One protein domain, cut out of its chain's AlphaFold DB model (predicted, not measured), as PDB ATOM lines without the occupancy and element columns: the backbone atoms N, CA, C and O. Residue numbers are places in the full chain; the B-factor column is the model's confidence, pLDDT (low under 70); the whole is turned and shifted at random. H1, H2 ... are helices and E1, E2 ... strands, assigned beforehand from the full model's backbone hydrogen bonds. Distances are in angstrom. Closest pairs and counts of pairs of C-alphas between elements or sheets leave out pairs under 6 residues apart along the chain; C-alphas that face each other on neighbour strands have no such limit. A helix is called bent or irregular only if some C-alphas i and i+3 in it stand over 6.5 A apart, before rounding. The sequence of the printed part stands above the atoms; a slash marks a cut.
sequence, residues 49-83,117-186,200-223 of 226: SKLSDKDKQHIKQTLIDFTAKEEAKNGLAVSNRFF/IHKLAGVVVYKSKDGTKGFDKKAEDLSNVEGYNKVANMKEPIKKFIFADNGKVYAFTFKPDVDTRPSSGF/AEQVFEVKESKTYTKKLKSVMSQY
ATOM      1  N   SER A  49     153.727 164.621 157.917       86.00
ATOM      2  CA  SER A  49     153.971 163.909 156.662       86.00
ATOM      3  C   SER A  49     153.139 162.630 156.542       86.00
ATOM      4  O   SER A  49     152.685 162.306 155.443       86.00
ATOM      5  N   LYS A  50     152.860 161.971 157.674       88.38
ATOM      6  CA  LYS A  50     152.106 160.710 157.763       88.38
ATOM      7  C   LYS A  50     150.592 160.884 157.734       88.38
ATOM      8  O   LYS A  50     149.866 159.907 157.572       88.38
ATOM      9  N   LEU A  51     150.099 162.112 157.889       90.94
ATOM     10  CA  LEU A  51     148.665 162.366 157.893       90.94
ATOM     11  C   LEU A  51     148.065 162.213 156.494       90.94
ATOM     12  O   LEU A  51     148.638 162.661 155.495       90.94
ATOM     13  N   SER A  52     146.859 161.648 156.453       93.81
ATOM     14  CA  SER A  52     146.034 161.611 155.246       93.81
ATOM     15  C   SER A  52     145.683 163.024 154.768       93.81
ATOM     16  O   SER A  52     145.592 163.959 155.567       93.81
ATOM     17  N   ASP A  53     145.405 163.189 153.475       94.31
ATOM     18  CA  ASP A  53     145.016 164.495 152.924       94.31
ATOM     19  C   ASP A  53     143.737 165.044 153.565       94.31
ATOM     20  O   ASP A  53     143.626 166.244 153.816       94.31
ATOM     21  N   LYS A  54     142.803 164.156 153.927       96.12
ATOM     22  CA  LYS A  54     141.590 164.513 154.669       96.12
ATOM     23  C   LYS A  54     141.919 165.101 156.044       96.12
ATOM     24  O   LYS A  54     141.333 166.111 156.430       96.12
ATOM     25  N   ASP A  55     142.861 164.499 156.771       96.00
ATOM     26  CA  ASP A  55     143.303 165.005 158.074       96.00
ATOM     27  C   ASP A  55     144.028 166.352 157.924       96.00
ATOM     28  O   ASP A  55     143.725 167.299 158.651       96.00
ATOM     29  N   LYS A  56     144.912 166.490 156.925       95.31
ATOM     30  CA  LYS A  56     145.593 167.759 156.605       95.31
ATOM     31  C   LYS A  56     144.594 168.871 156.274       95.31
ATOM     32  O   LYS A  56     144.701 169.983 156.797       95.31
ATOM     33  N   GLN A  57     143.581 168.574 155.458       96.44
ATOM     34  CA  GLN A  57     142.513 169.517 155.126       96.44
ATOM     35  C   GLN A  57     141.686 169.898 156.360       96.44
ATOM     36  O   GLN A  57     141.378 171.077 156.546       96.44
ATOM     37  N   HIS A  58     141.365 168.934 157.227       97.56
ATOM     38  CA  HIS A  58     140.631 169.199 158.462       97.56
ATOM     39  C   HIS A  58     141.419 170.099 159.423       97.56
ATOM     40  O   HIS A  58     140.863 171.065 159.954       97.56
ATOM     41  N   ILE A  59     142.718 169.834 159.609       97.75
ATOM     42  CA  ILE A  59     143.630 170.687 160.388       97.75
ATOM     43  C   ILE A  59     143.625 172.107 159.821       97.75
ATOM     44  O   ILE A  59     143.393 173.067 160.560       97.75
ATOM     45  N   LYS A  60     143.826 172.241 158.503       97.88
ATOM     46  CA  LYS A  60     143.846 173.533 157.814       97.88
ATOM     47  C   LYS A  60     142.559 174.320 158.061       97.88
ATOM     48  O   LYS A  60     142.631 175.460 158.518       97.88
ATOM     49  N   GLN A  61     141.396 173.717 157.807       98.19
ATOM     50  CA  GLN A  61     140.107 174.389 157.978       98.19
ATOM     51  C   GLN A  61     139.865 174.779 159.439       98.19
ATOM     52  O   GLN A  61     139.493 175.912 159.727       98.19
ATOM     53  N   THR A  62     140.178 173.883 160.377       98.56
ATOM     54  CA  THR A  62     140.007 174.128 161.815       98.56
ATOM     55  C   THR A  62     140.805 175.339 162.305       98.56
ATOM     56  O   THR A  62     140.331 176.091 163.163       98.56
ATOM     57  N   LEU A  63     142.024 175.531 161.793       98.69
ATOM     58  CA  LEU A  63     142.882 176.663 162.154       98.69
ATOM     59  C   LEU A  63     142.429 177.969 161.482       98.69
ATOM     60  O   LEU A  63     142.461 179.024 162.123       98.69
ATOM     61  N   ILE A  64     141.954 177.905 160.233       98.62
ATOM     62  CA  ILE A  64     141.381 179.059 159.522       98.62
ATOM     63  C   ILE A  64     140.106 179.541 160.223       98.62
ATOM     64  O   ILE A  64     140.022 180.714 160.580       98.62
ATOM     65  N   ASP A  65     139.158 178.644 160.500       98.69
ATOM     66  CA  ASP A  65     137.886 178.973 161.156       98.69
ATOM     67  C   ASP A  65     138.101 179.542 162.556       98.69
ATOM     68  O   ASP A  65     137.419 180.479 162.979       98.69
ATOM     69  N   PHE A  66     139.062 178.981 163.293       98.75
ATOM     70  CA  PHE A  66     139.461 179.519 164.584       98.75
ATOM     71  C   PHE A  66     139.986 180.950 164.459       98.75
ATOM     72  O   PHE A  66     139.528 181.816 165.198       98.75
ATOM     73  N   THR A  67     140.900 181.202 163.518       98.75
ATOM     74  CA  THR A  67     141.460 182.544 163.300       98.75
ATOM     75  C   THR A  67     140.354 183.521 162.909       98.75
ATOM     76  O   THR A  67     140.259 184.598 163.484       98.75
ATOM     77  N   ALA A  68     139.464 183.130 161.994       98.75
ATOM     78  CA  ALA A  68     138.316 183.935 161.592       98.75
ATOM     79  C   ALA A  68     137.434 184.316 162.790       98.75
ATOM     80  O   ALA A  68     137.099 185.486 162.961       98.75
ATOM     81  N   LYS A  69     137.098 183.355 163.658       98.75
ATOM     82  CA  LYS A  69     136.312 183.615 164.875       98.75
ATOM     83  C   LYS A  69     137.051 184.506 165.872       98.75
ATOM     84  O   LYS A  69     136.423 185.356 166.498       98.75
ATOM     85  N   GLU A  70     138.352 184.300 166.050       98.50
ATOM     86  CA  GLU A  70     139.153 185.052 167.016       98.50
ATOM     87  C   GLU A  70     139.361 186.503 166.570       98.50
ATOM     88  O   GLU A  70     139.098 187.425 167.337       98.50
ATOM     89  N   GLU A  71     139.747 186.726 165.315       98.44
ATOM     90  CA  GLU A  71     140.028 188.063 164.783       98.44
ATOM     91  C   GLU A  71     138.751 188.875 164.508       98.44
ATOM     92  O   GLU A  71     138.769 190.107 164.592       98.44
ATOM     93  N   ALA A  72     137.604 188.218 164.290       98.62
ATOM     94  CA  ALA A  72     136.309 188.897 164.207       98.62
ATOM     95  C   ALA A  72     135.970 189.689 165.482       98.62
ATOM     96  O   ALA A  72     135.350 190.752 165.387       98.62
ATOM     97  N   LYS A  73     136.415 189.223 166.662       98.31
ATOM     98  CA  LYS A  73     136.241 189.930 167.947       98.31
ATOM     99  C   LYS A  73     136.933 191.292 167.952       98.31
ATOM    100  O   LYS A  73     136.451 192.222 168.587       98.31
ATOM    101  N   ASN A  74     138.012 191.420 167.181       97.56
ATOM    102  CA  ASN A  74     138.769 192.658 166.992       97.56
ATOM    103  C   ASN A  74     138.287 193.458 165.769       97.56
ATOM    104  O   ASN A  74     138.895 194.452 165.379       97.56
ATOM    105  N   GLY A  75     137.192 193.032 165.130       98.31
ATOM    106  CA  GLY A  75     136.643 193.692 163.953       98.31
ATOM    107  C   GLY A  75     137.516 193.571 162.705       98.31
ATOM    108  O   GLY A  75     137.512 194.507 161.897       98.31
ATOM    109  N   LEU A  76     138.250 192.460 162.578       98.75
ATOM    110  CA  LEU A  76     139.125 192.142 161.450       98.75
ATOM    111  C   LEU A  76     138.543 191.014 160.589       98.75
ATOM    112  O   LEU A  76     137.798 190.153 161.068       98.75
ATOM    113  N   ALA A  77     138.900 191.041 159.310       98.75
ATOM    114  CA  ALA A  77     138.626 190.005 158.328       98.75
ATOM    115  C   ALA A  77     139.804 189.025 158.233       98.75
ATOM    116  O   ALA A  77     140.950 189.379 158.522       98.75
ATOM    117  N   VAL A  78     139.513 187.795 157.814       98.75
ATOM    118  CA  VAL A  78     140.468 186.701 157.644       98.75
ATOM    119  C   VAL A  78     140.258 186.045 156.287       98.75
ATOM    120  O   VAL A  78     139.148 185.656 155.944       98.75
ATOM    121  N   SER A  79     141.342 185.865 155.545       98.12
ATOM    122  CA  SER A  79     141.358 185.217 154.237       98.12
ATOM    123  C   SER A  79     142.246 183.972 154.253       98.12
ATOM    124  O   SER A  79     143.336 183.973 154.833       98.12
ATOM    125  N   ASN A  80     141.799 182.912 153.573       95.88
ATOM    126  CA  ASN A  80     142.592 181.709 153.297       95.88
ATOM    127  C   ASN A  80     143.525 181.872 152.076       95.88
ATOM    128  O   ASN A  80     144.332 180.977 151.805       95.88
ATOM    129  N   ARG A  81     143.465 183.010 151.365       96.12
ATOM    130  CA  ARG A  81     144.275 183.343 150.180       96.12
ATOM    131  C   ARG A  81     145.708 183.759 150.546       96.12
ATOM    132  O   ARG A  81     146.270 184.735 150.070       96.12
ATOM    133  N   PHE A  82     146.321 182.960 151.412       96.69
ATOM    134  CA  PHE A  82     147.586 183.225 152.092       96.69
ATOM    135  C   PHE A  82     148.806 183.313 151.173       96.69
ATOM    136  O   PHE A  82     149.653 184.190 151.353       96.69
ATOM    137  N   PHE A  83     148.893 182.394 150.214       95.38
ATOM    138  CA  PHE A  83     150.017 182.260 149.296       95.38
ATOM    139  C   PHE A  83     149.511 182.120 147.866       95.38
ATOM    140  O   PHE A  83     148.520 181.433 147.615       95.38
ATOM    141  N   ILE A 117     160.648 172.647 158.733       96.81
ATOM    142  CA  ILE A 117     159.380 173.161 159.247       96.81
ATOM    143  C   ILE A 117     158.377 173.248 158.097       96.81
ATOM    144  O   ILE A 117     158.674 173.817 157.044       96.81
ATOM    145  N   HIS A 118     157.171 172.733 158.317       96.62
ATOM    146  CA  HIS A 118     156.099 172.697 157.328       96.62
ATOM    147  C   HIS A 118     154.879 173.470 157.816       96.62
ATOM    148  O   HIS A 118     154.454 173.377 158.971       96.62
ATOM    149  N   LYS A 119     154.265 174.223 156.904       97.44
ATOM    150  CA  LYS A 119     153.008 174.917 157.174       97.44
ATOM    151  C   LYS A 119     151.842 173.924 157.261       97.44
ATOM    152  O   LYS A 119     151.532 173.232 156.294       97.44
ATOM    153  N   LEU A 120     151.107 173.979 158.369       97.75
ATOM    154  CA  LEU A 120     149.805 173.326 158.549       97.75
ATOM    155  C   LEU A 120     148.670 174.174 157.965       97.75
ATOM    156  O   LEU A 120     147.796 173.686 157.254       97.75
ATOM    157  N   ALA A 121     148.693 175.476 158.254       98.25
ATOM    158  CA  ALA A 121     147.732 176.450 157.751       98.25
ATOM    159  C   ALA A 121     148.382 177.830 157.628       98.25
ATOM    160  O   ALA A 121     149.310 178.162 158.363       98.25
ATOM    161  N   GLY A 122     147.869 178.645 156.712       98.31
ATOM    162  CA  GLY A 122     148.247 180.047 156.587       98.31
ATOM    163  C   GLY A 122     147.006 180.902 156.390       98.31
ATOM    164  O   GLY A 122     146.068 180.472 155.718       98.31
ATOM    165  N   VAL A 123     147.000 182.089 156.988       98.56
ATOM    166  CA  VAL A 123     145.888 183.047 156.922       98.56
ATOM    167  C   VAL A 123     146.412 184.464 156.766       98.56
ATOM    168  O   VAL A 123     147.505 184.784 157.239       98.56
ATOM    169  N   VAL A 124     145.614 185.315 156.128       98.62
ATOM    170  CA  VAL A 124     145.849 186.761 156.071       98.62
ATOM    171  C   VAL A 124     144.763 187.459 156.865       98.62
ATOM    172  O   VAL A 124     143.589 187.142 156.697       98.62
ATOM    173  N   VAL A 125     145.152 188.387 157.731       98.69
ATOM    174  CA  VAL A 125     144.267 189.134 158.624       98.69
ATOM    175  C   VAL A 125     144.397 190.617 158.310       98.69
ATOM    176  O   VAL A 125     145.512 191.131 158.220       98.69
ATOM    177  N   TYR A 126     143.278 191.311 158.137       98.69
ATOM    178  CA  TYR A 126     143.269 192.721 157.748       98.69
ATOM    179  C   TYR A 126     141.978 193.417 158.169       98.69
ATOM    180  O   TYR A 126     140.969 192.782 158.483       98.69
ATOM    181  N   LYS A 127     141.989 194.751 158.149       98.69
ATOM    182  CA  LYS A 127     140.758 195.536 158.228       98.69
ATOM    183  C   LYS A 127     140.087 195.540 156.856       98.69
ATOM    184  O   LYS A 127     140.702 196.004 155.902       98.69
ATOM    185  N   SER A 128     138.858 195.039 156.726       98.19
ATOM    186  CA  SER A 128     138.141 195.114 155.442       98.19
ATOM    187  C   SER A 128     137.694 196.545 155.129       98.19
ATOM    188  O   SER A 128     137.282 197.274 156.035       98.19
ATOM    189  N   LYS A 129     137.708 196.928 153.847       97.06
ATOM    190  CA  LYS A 129     137.178 198.224 153.387       97.06
ATOM    191  C   LYS A 129     135.650 198.302 153.388       97.06
ATOM    192  O   LYS A 129     135.103 199.393 153.478       97.06
ATOM    193  N   ASP A 130     134.968 197.160 153.308       96.75
ATOM    194  CA  ASP A 130     133.499 197.075 153.339       96.75
ATOM    195  C   ASP A 130     132.937 196.733 154.731       96.75
ATOM    196  O   ASP A 130     131.740 196.505 154.887       96.75
ATOM    197  N   GLY A 131     133.803 196.673 155.747       97.50
ATOM    198  CA  GLY A 131     133.416 196.339 157.116       97.50
ATOM    199  C   GLY A 131     133.227 194.845 157.399       97.50
ATOM    200  O   GLY A 131     132.872 194.516 158.532       97.50
ATOM    201  N   THR A 132     133.504 193.950 156.439       98.38
ATOM    202  CA  THR A 132     133.565 192.489 156.655       98.38
ATOM    203  C   THR A 132     134.442 192.132 157.860       98.38
ATOM    204  O   THR A 132     135.516 192.703 158.067       98.38
ATOM    205  N   LYS A 133     133.973 191.166 158.659       98.50
ATOM    206  CA  LYS A 133     134.662 190.603 159.830       98.50
ATOM    207  C   LYS A 133     134.597 189.082 159.777       98.50
ATOM    208  O   LYS A 133     133.620 188.522 159.287       98.50
ATOM    209  N   GLY A 134     135.597 188.417 160.345       98.56
ATOM    210  CA  GLY A 134     135.713 186.963 160.264       98.56
ATOM    211  C   GLY A 134     136.104 186.511 158.863       98.56
ATOM    212  O   GLY A 134     136.865 187.201 158.194       98.56
ATOM    213  N   PHE A 135     135.640 185.342 158.432       98.50
ATOM    214  CA  PHE A 135     136.065 184.782 157.153       98.50
ATOM    215  C   PHE A 135     135.546 185.619 155.974       98.50
ATOM    216  O   PHE A 135     134.337 185.786 155.816       98.50
ATOM    217  N   ASP A 136     136.456 186.125 155.145       98.06
ATOM    218  CA  ASP A 136     136.133 186.930 153.971       98.06
ATOM    219  C   ASP A 136     136.157 186.076 152.702       98.06
ATOM    220  O   ASP A 136     137.208 185.814 152.110       98.06
ATOM    221  N   LYS A 137     134.961 185.678 152.263       95.94
ATOM    222  CA  LYS A 137     134.770 184.894 151.041       95.94
ATOM    223  C   LYS A 137     135.183 185.653 149.775       95.94
ATOM    224  O   LYS A 137     135.635 185.039 148.817       95.94
ATOM    225  N   LYS A 138     135.087 186.989 149.757       93.88
ATOM    226  CA  LYS A 138     135.472 187.797 148.580       93.88
ATOM    227  C   LYS A 138     136.976 187.743 148.323       93.88
ATOM    228  O   LYS A 138     137.422 188.026 147.214       93.88
ATOM    229  N   ALA A 139     137.753 187.396 149.348       94.81
ATOM    230  CA  ALA A 139     139.195 187.288 149.256       94.81
ATOM    231  C   ALA A 139     139.680 185.945 148.676       94.81
ATOM    232  O   ALA A 139     140.876 185.806 148.428       94.81
ATOM    233  N   GLU A 140     138.804 184.955 148.471       91.12
ATOM    234  CA  GLU A 140     139.188 183.668 147.867       91.12
ATOM    235  C   GLU A 140     139.607 183.845 146.399       91.12
ATOM    236  O   GLU A 140     140.607 183.272 145.963       91.12
ATOM    237  N   ASP A 141     138.920 184.737 145.682       87.62
ATOM    238  CA  ASP A 141     139.100 184.984 144.247       87.62
ATOM    239  C   ASP A 141     140.131 186.087 143.937       87.62
ATOM    240  O   ASP A 141     140.125 186.678 142.853       87.62
ATOM    241  N   LEU A 142     141.014 186.429 144.886       91.25
ATOM    242  CA  LEU A 142     142.042 187.441 144.624       91.25
ATOM    243  C   LEU A 142     143.077 186.915 143.629       91.25
ATOM    244  O   LEU A 142     143.720 185.871 143.832       91.25
ATOM    245  N   SER A 143     143.293 187.705 142.581       88.88
ATOM    246  CA  SER A 143     144.387 187.491 141.647       88.88
ATOM    247  C   SER A 143     145.738 187.706 142.342       88.88
ATOM    248  O   SER A 143     145.859 188.433 143.331       88.88
ATOM    249  N   ASN A 144     146.791 187.078 141.810       87.25
ATOM    250  CA  ASN A 144     148.160 187.316 142.290       87.25
ATOM    251  C   ASN A 144     148.633 188.760 142.031       87.25
ATOM    252  O   ASN A 144     149.601 189.191 142.653       87.25
ATOM    253  N   VAL A 145     147.985 189.469 141.097       84.44
ATOM    254  CA  VAL A 145     148.378 190.810 140.641       84.44
ATOM    255  C   VAL A 145     147.713 191.894 141.478       84.44
ATOM    256  O   VAL A 145     148.414 192.755 141.994       84.44
ATOM    257  N   GLU A 146     146.388 191.846 141.636       83.31
ATOM    258  CA  GLU A 146     145.654 192.844 142.425       83.31
ATOM    259  C   GLU A 146     145.961 192.676 143.919       83.31
ATOM    260  O   GLU A 146     146.227 193.644 144.622       83.31
ATOM    261  N   GLY A 147     145.993 191.435 144.410       89.62
ATOM    262  CA  GLY A 147     146.276 191.165 145.813       89.62
ATOM    263  C   GLY A 147     145.215 191.730 146.756       89.62
ATOM    264  O   GLY A 147     144.017 191.688 146.470       89.62
ATOM    265  N   TYR A 148     145.636 192.202 147.931       95.38
ATOM    266  CA  TYR A 148     144.705 192.554 149.007       95.38
ATOM    267  C   TYR A 148     144.074 193.943 148.878       95.38
ATOM    268  O   TYR A 148     143.077 194.200 149.552       95.38
ATOM    269  N   ASN A 149     144.541 194.805 147.969       93.88
ATOM    270  CA  ASN A 149     143.938 196.125 147.720       93.88
ATOM    271  C   ASN A 149     142.435 196.053 147.336       93.88
ATOM    272  O   ASN A 149     141.653 196.988 147.556       93.88
ATOM    273  N   LYS A 150     141.990 194.909 146.802       95.00
ATOM    274  CA  LYS A 150     140.613 194.667 146.376       95.00
ATOM    275  C   LYS A 150     139.651 194.455 147.541       95.00
ATOM    276  O   LYS A 150     138.457 194.667 147.348       95.00
ATOM    277  N   VAL A 151     140.129 194.113 148.736       96.62
ATOM    278  CA  VAL A 151     139.274 193.794 149.900       96.62
ATOM    279  C   VAL A 151     139.713 194.498 151.184       96.62
ATOM    280  O   VAL A 151     138.870 194.903 151.983       96.62
ATOM    281  N   ALA A 152     141.011 194.718 151.374       97.69
ATOM    282  CA  ALA A 152     141.554 195.349 152.563       97.69
ATOM    283  C   ALA A 152     141.487 196.880 152.493       97.69
ATOM    284  O   ALA A 152     141.622 197.497 151.435       97.69
ATOM    285  N   ASN A 153     141.312 197.504 153.655       97.88
ATOM    286  CA  ASN A 153     141.642 198.901 153.870       97.88
ATOM    287  C   ASN A 153     143.166 199.015 153.996       97.88
ATOM    288  O   ASN A 153     143.719 198.736 155.055       97.88
ATOM    289  N   MET A 154     143.830 199.430 152.917       96.44
ATOM    290  CA  MET A 154     145.295 199.494 152.860       96.44
ATOM    291  C   MET A 154     145.908 200.540 153.802       96.44
ATOM    292  O   MET A 154     147.090 200.441 154.099       96.44
ATOM    293  N   LYS A 155     145.115 201.477 154.345       97.69
ATOM    294  CA  LYS A 155     145.570 202.425 155.382       97.69
ATOM    295  C   LYS A 155     145.802 201.764 156.744       97.69
ATOM    296  O   LYS A 155     146.265 202.414 157.676       97.69
ATOM    297  N   GLU A 156     145.445 200.492 156.871       98.12
ATOM    298  CA  GLU A 156     145.645 199.680 158.062       98.12
ATOM    299  C   GLU A 156     146.628 198.539 157.760       98.12
ATOM    300  O   GLU A 156     146.693 198.061 156.624       98.12
ATOM    301  N   PRO A 157     147.375 198.048 158.761       98.00
ATOM    302  CA  PRO A 157     148.305 196.943 158.562       98.00
ATOM    303  C   PRO A 157     147.612 195.651 158.111       98.00
ATOM    304  O   PRO A 157     146.545 195.281 158.614       98.00
ATOM    305  N   ILE A 158     148.290 194.896 157.247       98.44
ATOM    306  CA  ILE A 158     147.918 193.522 156.886       98.44
ATOM    307  C   ILE A 158     148.849 192.561 157.617       98.44
ATOM    308  O   ILE A 158     150.055 192.781 157.686       98.44
ATOM    309  N   LYS A 159     148.312 191.471 158.163       98.50
ATOM    310  CA  LYS A 159     149.094 190.451 158.867       98.50
ATOM    311  C   LYS A 159     148.997 189.116 158.153       98.50
ATOM    312  O   LYS A 159     147.917 188.730 157.718       98.50
ATOM    313  N   LYS A 160     150.097 188.374 158.086       98.56
ATOM    314  CA  LYS A 160     150.101 186.966 157.666       98.56
ATOM    315  C   LYS A 160     150.476 186.095 158.851       98.56
ATOM    316  O   LYS A 160     151.485 186.371 159.495       98.56
ATOM    317  N   PHE A 161     149.687 185.056 159.127       98.69
ATOM    318  CA  PHE A 161     150.007 184.057 160.148       98.69
ATOM    319  C   PHE A 161     150.303 182.699 159.520       98.69
ATOM    320  O   PHE A 161     149.629 182.289 158.573       98.69
ATOM    321  N   ILE A 162     151.282 181.996 160.086       98.69
ATOM    322  CA  ILE A 162     151.717 180.660 159.673       98.69
ATOM    323  C   ILE A 162     151.601 179.733 160.875       98.69
ATOM    324  O   ILE A 162     152.328 179.891 161.850       98.69
ATOM    325  N   PHE A 163     150.701 178.760 160.813       98.69
ATOM    326  CA  PHE A 163     150.661 177.665 161.778       98.69
ATOM    327  C   PHE A 163     151.600 176.571 161.287       98.69
ATOM    328  O   PHE A 163     151.395 176.057 160.185       98.69
ATOM    329  N   ALA A 164     152.612 176.227 162.077       98.06
ATOM    330  CA  ALA A 164     153.662 175.297 161.682       98.06
ATOM    331  C   ALA A 164     153.622 173.982 162.473       98.06
ATOM    332  O   ALA A 164     153.137 173.920 163.604       98.06
ATOM    333  N   ASP A 165     154.153 172.926 161.860       96.38
ATOM    334  CA  ASP A 165     154.254 171.572 162.420       96.38
ATOM    335  C   ASP A 165     155.197 171.463 163.630       96.38
ATOM    336  O   ASP A 165     155.085 170.522 164.411       96.38
ATOM    337  N   ASN A 166     156.056 172.459 163.856       95.75
ATOM    338  CA  ASN A 166     156.873 172.575 165.063       95.75
ATOM    339  C   ASN A 166     156.108 173.140 166.282       95.75
ATOM    340  O   ASN A 166     156.709 173.445 167.313       95.75
ATOM    341  N   GLY A 167     154.785 173.306 166.174       95.62
ATOM    342  CA  GLY A 167     153.923 173.744 167.274       95.62
ATOM    343  C   GLY A 167     153.950 175.245 167.553       95.62
ATOM    344  O   GLY A 167     153.397 175.684 168.568       95.62
ATOM    345  N   LYS A 168     154.555 176.038 166.662       97.88
ATOM    346  CA  LYS A 168     154.583 177.501 166.740       97.88
ATOM    347  C   LYS A 168     153.644 178.132 165.714       97.88
ATOM    348  O   LYS A 168     153.343 177.573 164.658       97.88
ATOM    349  N   VAL A 169     153.168 179.326 166.057       98.62
ATOM    350  CA  VAL A 169     152.464 180.211 165.128       98.62
ATOM    351  C   VAL A 169     153.388 181.375 164.857       98.62
ATOM    352  O   VAL A 169     153.804 182.031 165.805       98.62
ATOM    353  N   TYR A 170     153.695 181.637 163.595       98.75
ATOM    354  CA  TYR A 170     154.487 182.792 163.198       98.75
ATOM    355  C   TYR A 170     153.598 183.885 162.635       98.75
ATOM    356  O   TYR A 170     152.540 183.599 162.074       98.75
ATOM    357  N   ALA A 171     154.025 185.133 162.770       98.56
ATOM    358  CA  ALA A 171     153.324 186.289 162.256       98.56
ATOM    359  C   ALA A 171     154.291 187.277 161.607       98.56
ATOM    360  O   ALA A 171     155.399 187.495 162.086       98.56
ATOM    361  N   PHE A 172     153.821 187.922 160.546       98.56
ATOM    362  CA  PHE A 172     154.430 189.130 160.007       98.56
ATOM    363  C   PHE A 172     153.350 190.189 159.803       98.56
ATOM    364  O   PHE A 172     152.231 189.858 159.400       98.56
ATOM    365  N   THR A 173     153.674 191.449 160.095       98.25
ATOM    366  CA  THR A 173     152.776 192.597 159.913       98.25
ATOM    367  C   THR A 173     153.367 193.525 158.858       98.25
ATOM    368  O   THR A 173     154.392 194.159 159.090       98.25
ATOM    369  N   PHE A 174     152.708 193.614 157.707       97.38
ATOM    370  CA  PHE A 174     153.023 194.580 156.663       97.38
ATOM    371  C   PHE A 174     152.587 195.975 157.114       97.38
ATOM    372  O   PHE A 174     151.528 196.139 157.730       97.38
ATOM    373  N   LYS A 175     153.416 196.980 156.820       96.69
ATOM    374  CA  LYS A 175     153.096 198.379 157.122       96.69
ATOM    375  C   LYS A 175     151.861 198.831 156.317       96.69
ATOM    376  O   LYS A 175     151.625 198.279 155.240       96.69
ATOM    377  N   PRO A 176     151.102 199.827 156.807       96.81
ATOM    378  CA  PRO A 176     150.088 200.506 156.006       96.81
ATOM    379  C   PRO A 176     150.638 200.983 154.660       96.81
ATOM    380  O   PRO A 176     151.833 201.249 154.528       96.81
ATOM    381  N   ASP A 177     149.747 201.072 153.680       94.69
ATOM    382  CA  ASP A 177     149.969 201.554 152.314       94.69
ATOM    383  C   ASP A 177     150.987 200.745 151.480       94.69
ATOM    384  O   ASP A 177     151.299 201.108 150.347       94.69
ATOM    385  N   VAL A 178     151.458 199.599 151.988       93.12
ATOM    386  CA  VAL A 178     152.279 198.640 151.232       93.12
ATOM    387  C   VAL A 178     151.385 197.728 150.396       93.12
ATOM    388  O   VAL A 178     150.519 197.039 150.940       93.12
ATOM    389  N   ASP A 179     151.641 197.658 149.085       91.19
ATOM    390  CA  ASP A 179     150.972 196.721 148.172       91.19
ATOM    391  C   ASP A 179     151.265 195.262 148.569       91.19
ATOM    392  O   ASP A 179     152.286 194.670 148.218       91.19
ATOM    393  N   THR A 180     150.363 194.691 149.368       93.88
ATOM    394  CA  THR A 180     150.504 193.343 149.913       93.88
ATOM    395  C   THR A 180     149.768 192.350 149.025       93.88
ATOM    396  O   THR A 180     148.540 192.365 148.901       93.88
ATOM    397  N   ARG A 181     150.529 191.420 148.451       93.31
ATOM    398  CA  ARG A 181     150.052 190.391 147.525       93.31
ATOM    399  C   ARG A 181     150.137 188.995 148.150       93.31
ATOM    400  O   ARG A 181     150.784 188.800 149.191       93.31
ATOM    401  N   PRO A 182     149.521 187.973 147.528       93.81
ATOM    402  CA  PRO A 182     149.658 186.594 147.984       93.81
ATOM    403  C   PRO A 182     151.119 186.124 148.079       93.81
ATOM    404  O   PRO A 182     151.441 185.393 149.011       93.81
ATOM    405  N   SER A 183     152.015 186.590 147.203       93.25
ATOM    406  CA  SER A 183     153.448 186.249 147.230       93.25
ATOM    407  C   SER A 183     154.272 187.019 148.271       93.25
ATOM    408  O   SER A 183     155.344 186.553 148.639       93.25
ATOM    409  N   SER A 184     153.798 188.167 148.775       94.06
ATOM    410  CA  SER A 184     154.562 189.003 149.716       94.06
ATOM    411  C   SER A 184     154.940 188.227 150.981       94.06
ATOM    412  O   SER A 184     154.072 187.589 151.590       94.06
ATOM    413  N   GLY A 185     156.202 188.308 151.405       94.62
ATOM    414  CA  GLY A 185     156.728 187.550 152.544       94.62
ATOM    415  C   GLY A 185     157.295 186.172 152.212       94.62
ATOM    416  O   GLY A 185     157.675 185.452 153.133       94.62
ATOM    417  N   PHE A 186     157.340 185.783 150.938       95.19
ATOM    418  CA  PHE A 186     157.791 184.456 150.525       95.19
ATOM    419  C   PHE A 186     158.813 184.538 149.396       95.19
ATOM    420  O   PHE A 186     158.788 185.477 148.603       95.19
ATOM    421  N   ALA A 200     163.504 185.413 151.186       79.62
ATOM    422  CA  ALA A 200     162.352 186.194 151.601       79.62
ATOM    423  C   ALA A 200     162.845 187.365 152.460       79.62
ATOM    424  O   ALA A 200     163.401 187.150 153.538       79.62
ATOM    425  N   GLU A 201     162.610 188.594 152.001       84.06
ATOM    426  CA  GLU A 201     163.005 189.819 152.710       84.06
ATOM    427  C   GLU A 201     162.386 189.921 154.112       84.06
ATOM    428  O   GLU A 201     162.976 190.486 155.033       84.06
ATOM    429  N   GLN A 202     161.170 189.399 154.282       93.56
ATOM    430  CA  GLN A 202     160.445 189.457 155.544       93.56
ATOM    431  C   GLN A 202     160.735 188.221 156.404       93.56
ATOM    432  O   GLN A 202     160.562 187.084 155.963       93.56
ATOM    433  N   VAL A 203     161.099 188.455 157.667       96.69
ATOM    434  CA  VAL A 203     161.267 187.408 158.682       96.69
ATOM    435  C   VAL A 203     160.031 187.374 159.572       96.69
ATOM    436  O   VAL A 203     159.699 188.358 160.227       96.69
ATOM    437  N   PHE A 204     159.335 186.241 159.599       98.31
ATOM    438  CA  PHE A 204     158.187 186.041 160.471       98.31
ATOM    439  C   PHE A 204     158.652 185.688 161.889       98.31
ATOM    440  O   PHE A 204     159.476 184.795 162.111       98.31
ATOM    441  N   GLU A 205     158.066 186.361 162.869       98.44
ATOM    442  CA  GLU A 205     158.383 186.174 164.282       98.44
ATOM    443  C   GLU A 205     157.367 185.254 164.949       98.44
ATOM    444  O   GLU A 205     156.237 185.104 164.474       98.44
ATOM    445  N   VAL A 206     157.748 184.625 166.061       98.00
ATOM    446  CA  VAL A 206     156.805 183.835 166.856       98.00
ATOM    447  C   VAL A 206     155.696 184.752 167.375       98.00
ATOM    448  O   VAL A 206     155.932 185.790 167.988       98.00
ATOM    449  N   LYS A 207     154.445 184.364 167.131       96.25
ATOM    450  CA  LYS A 207     153.272 185.049 167.660       96.25
ATOM    451  C   LYS A 207     153.112 184.689 169.134       96.25
ATOM    452  O   LYS A 207     152.573 183.632 169.467       96.25
ATOM    453  N   GLU A 208     153.482 185.622 170.001       94.44
ATOM    454  CA  GLU A 208     153.312 185.521 171.454       94.44
ATOM    455  C   GLU A 208     151.834 185.617 171.864       94.44
ATOM    456  O   GLU A 208     151.322 186.653 172.287       94.44
ATOM    457  N   SER A 209     151.095 184.521 171.687       96.00
ATOM    458  CA  SER A 209     149.675 184.450 172.017       96.00
ATOM    459  C   SER A 209     149.287 183.072 172.549       96.00
ATOM    460  O   SER A 209     149.067 182.133 171.778       96.00
ATOM    461  N   LYS A 210     148.996 183.006 173.854       95.44
ATOM    462  CA  LYS A 210     148.498 181.792 174.527       95.44
ATOM    463  C   LYS A 210     147.277 181.173 173.833       95.44
ATOM    464  O   LYS A 210     147.202 179.951 173.744       95.44
ATOM    465  N   THR A 211     146.353 181.983 173.307       97.75
ATOM    466  CA  THR A 211     145.132 181.516 172.620       97.75
ATOM    467  C   THR A 211     145.459 180.714 171.357       97.75
ATOM    468  O   THR A 211     145.074 179.549 171.240       97.75
ATOM    469  N   TYR A 212     146.242 181.299 170.450       97.94
ATOM    470  CA  TYR A 212     146.735 180.644 169.237       97.94
ATOM    471  C   TYR A 212     147.612 179.418 169.533       97.94
ATOM    472  O   TYR A 212     147.375 178.354 168.963       97.94
ATOM    473  N   THR A 213     148.561 179.521 170.471       95.31
ATOM    474  CA  THR A 213     149.418 178.390 170.865       95.31
ATOM    475  C   THR A 213     148.599 177.232 171.433       95.31
ATOM    476  O   THR A 213     148.817 176.080 171.062       95.31
ATOM    477  N   LYS A 214     147.619 177.512 172.305       97.31
ATOM    478  CA  LYS A 214     146.731 176.486 172.870       97.31
ATOM    479  C   LYS A 214     145.895 175.820 171.782       97.31
ATOM    480  O   LYS A 214     145.759 174.597 171.799       97.31
ATOM    481  N   LYS A 215     145.359 176.593 170.830       98.25
ATOM    482  CA  LYS A 215     144.591 176.030 169.717       98.25
ATOM    483  C   LYS A 215     145.451 175.119 168.845       98.25
ATOM    484  O   LYS A 215     145.017 174.006 168.564       98.25
ATOM    485  N   LEU A 216     146.642 175.567 168.449       97.75
ATOM    486  CA  LEU A 216     147.548 174.776 167.617       97.75
ATOM    487  C   LEU A 216     147.908 173.451 168.301       97.75
ATOM    488  O   LEU A 216     147.687 172.393 167.718       97.75
ATOM    489  N   LYS A 217     148.337 173.500 169.570       95.50
ATOM    490  CA  LYS A 217     148.623 172.293 170.362       95.50
ATOM    491  C   LYS A 217     147.415 171.359 170.438       95.50
ATOM    492  O   LYS A 217     147.548 170.174 170.168       95.50
ATOM    493  N   SER A 218     146.227 171.894 170.727       96.19
ATOM    494  CA  SER A 218     144.990 171.107 170.795       96.19
ATOM    495  C   SER A 218     144.636 170.422 169.472       96.19
ATOM    496  O   SER A 218     144.114 169.309 169.500       96.19
ATOM    497  N   VAL A 219     144.893 171.063 168.330       96.56
ATOM    498  CA  VAL A 219     144.693 170.443 167.014       96.56
ATOM    499  C   VAL A 219     145.739 169.356 166.786       96.56
ATOM    500  O   VAL A 219     145.363 168.236 166.471       96.56
ATOM    501  N   MET A 220     147.023 169.634 167.016       95.00
ATOM    502  CA  MET A 220     148.106 168.661 166.807       95.00
ATOM    503  C   MET A 220     147.950 167.406 167.677       95.00
ATOM    504  O   MET A 220     148.141 166.297 167.186       95.00
ATOM    505  N   SER A 221     147.538 167.550 168.941       93.75
ATOM    506  CA  SER A 221     147.349 166.416 169.857       93.75
ATOM    507  C   SER A 221     146.279 165.420 169.399       93.75
ATOM    508  O   SER A 221     146.377 164.249 169.745       93.75
ATOM    509  N   GLN A 222     145.296 165.835 168.591       93.19
ATOM    510  CA  GLN A 222     144.281 164.921 168.032       93.19
ATOM    511  C   GLN A 222     144.860 163.941 167.001       93.19
ATOM    512  O   GLN A 222     144.218 162.951 166.657       93.19
ATOM    513  N   TYR A 223     146.068 164.222 166.512       91.44
ATOM    514  CA  TYR A 223     146.755 163.456 165.477       91.44
ATOM    515  C   TYR A 223     148.109 162.921 165.941       91.44
ATOM    516  O   TYR A 223     148.810 162.293 165.159       91.44
TER     517      TYR A 223
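This is residues 49 to 83, 117 to 186 and 200 to 223 of the 226 residues of an uncharacterized protein of Staphylococcus massiliensis S46 (UniProt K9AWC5). A strongly twisted sheet of five strands has the long helix H1 packed along one face, on the side of E1 and E2, with the shorter H3 side by side with H1 and only grazing the sheet. The small helix H2 lies off the sheet, towards the end where E2 ends and E3 begins. The 129 printed residues hold three named helices and five named strands, in the order H1 E1 E2 H2 E3 E4 E5 H3; the sheet runs E1 E2 E3 E4 E5, antiparallel throughout, and the class is mixed, helices and strands. The whole is compact, with a radius of gyration of the C-alphas of 14.2 A and spans of 39 by 30 by 27 A.

H1 is residues 53 to 72, 28.3 A long, from C-alpha 53 at (145.016, 164.495, 152.924). E1 is residues 77 to 79. E2, residues 117 to 126, is 25.4 A long and bends by 67 degrees at residue 120. H2, residues 147 to 150, is irregular, but only just: C-alphas 147 and 150 are 6.7 A apart. E3 is residues 158 to 164, 19.7 A, and E4 residues 169 to 174, 16.7 A. E5 is residues 203 to 206. H3, residues 210 to 221, is 16.1 A long and ends with C-alpha 221 at (147.349, 166.416, 169.857).

In the sheet, E1 and E5 are the edge strands. N 77 and O 126 of E1 and E2 are 2.8 A apart, within hydrogen-bond range, as are N 125 and O 159 of E2 and E3, 2.8 A. E3 and E4 form a hairpin, with N 162 and O 170 at 2.8 A; between E4 and E5, N 171 and O 205 are at 2.8 A. Residues 77 to 78 of E1 also pair, parallel, with residues 134 to 135. H1 and the sheet make two layers, a helix on one face of a sheet, at a height over the sheet of 5.8 A. H1 is over E2 and, only just, over E1, on which 3 of its C-alphas fall; its closest C-alphas to E2 are those of Lys 60 and Ala 121, 4.9 A. It runs along the strands, only just, at 29 degrees to E2 on the local plane. H1 and H3 touch, with residues 59 to 63 and 215 to 219 alone, closest at the C-alphas of Ile 59 and Val 219, 6.7 A; they run opposite ways at a shallow tilt of 16 degrees. H3 only grazes the sheet, with residues 212 to 220. H2 is not on the sheet, only just, with 4 pairs of C-alphas within 10 A, and is apart from H1 and H3. In H1 and H3 every O i to N i+4 pair is within hydrogen-bond range; H2 is too short for such a pair.

The two C-alphas farthest apart, those of Lys 50 and Lys 155, are 42.3 A apart. Residues 84 to 116 and 187 to 199 are not printed; the C-alphas across these cuts are 16.4 A and 5.0 A apart. The link from E2 to H2, 20 residues, is long. Mean pLDDT of the printed part is 95.9, and no printed residue is under 70.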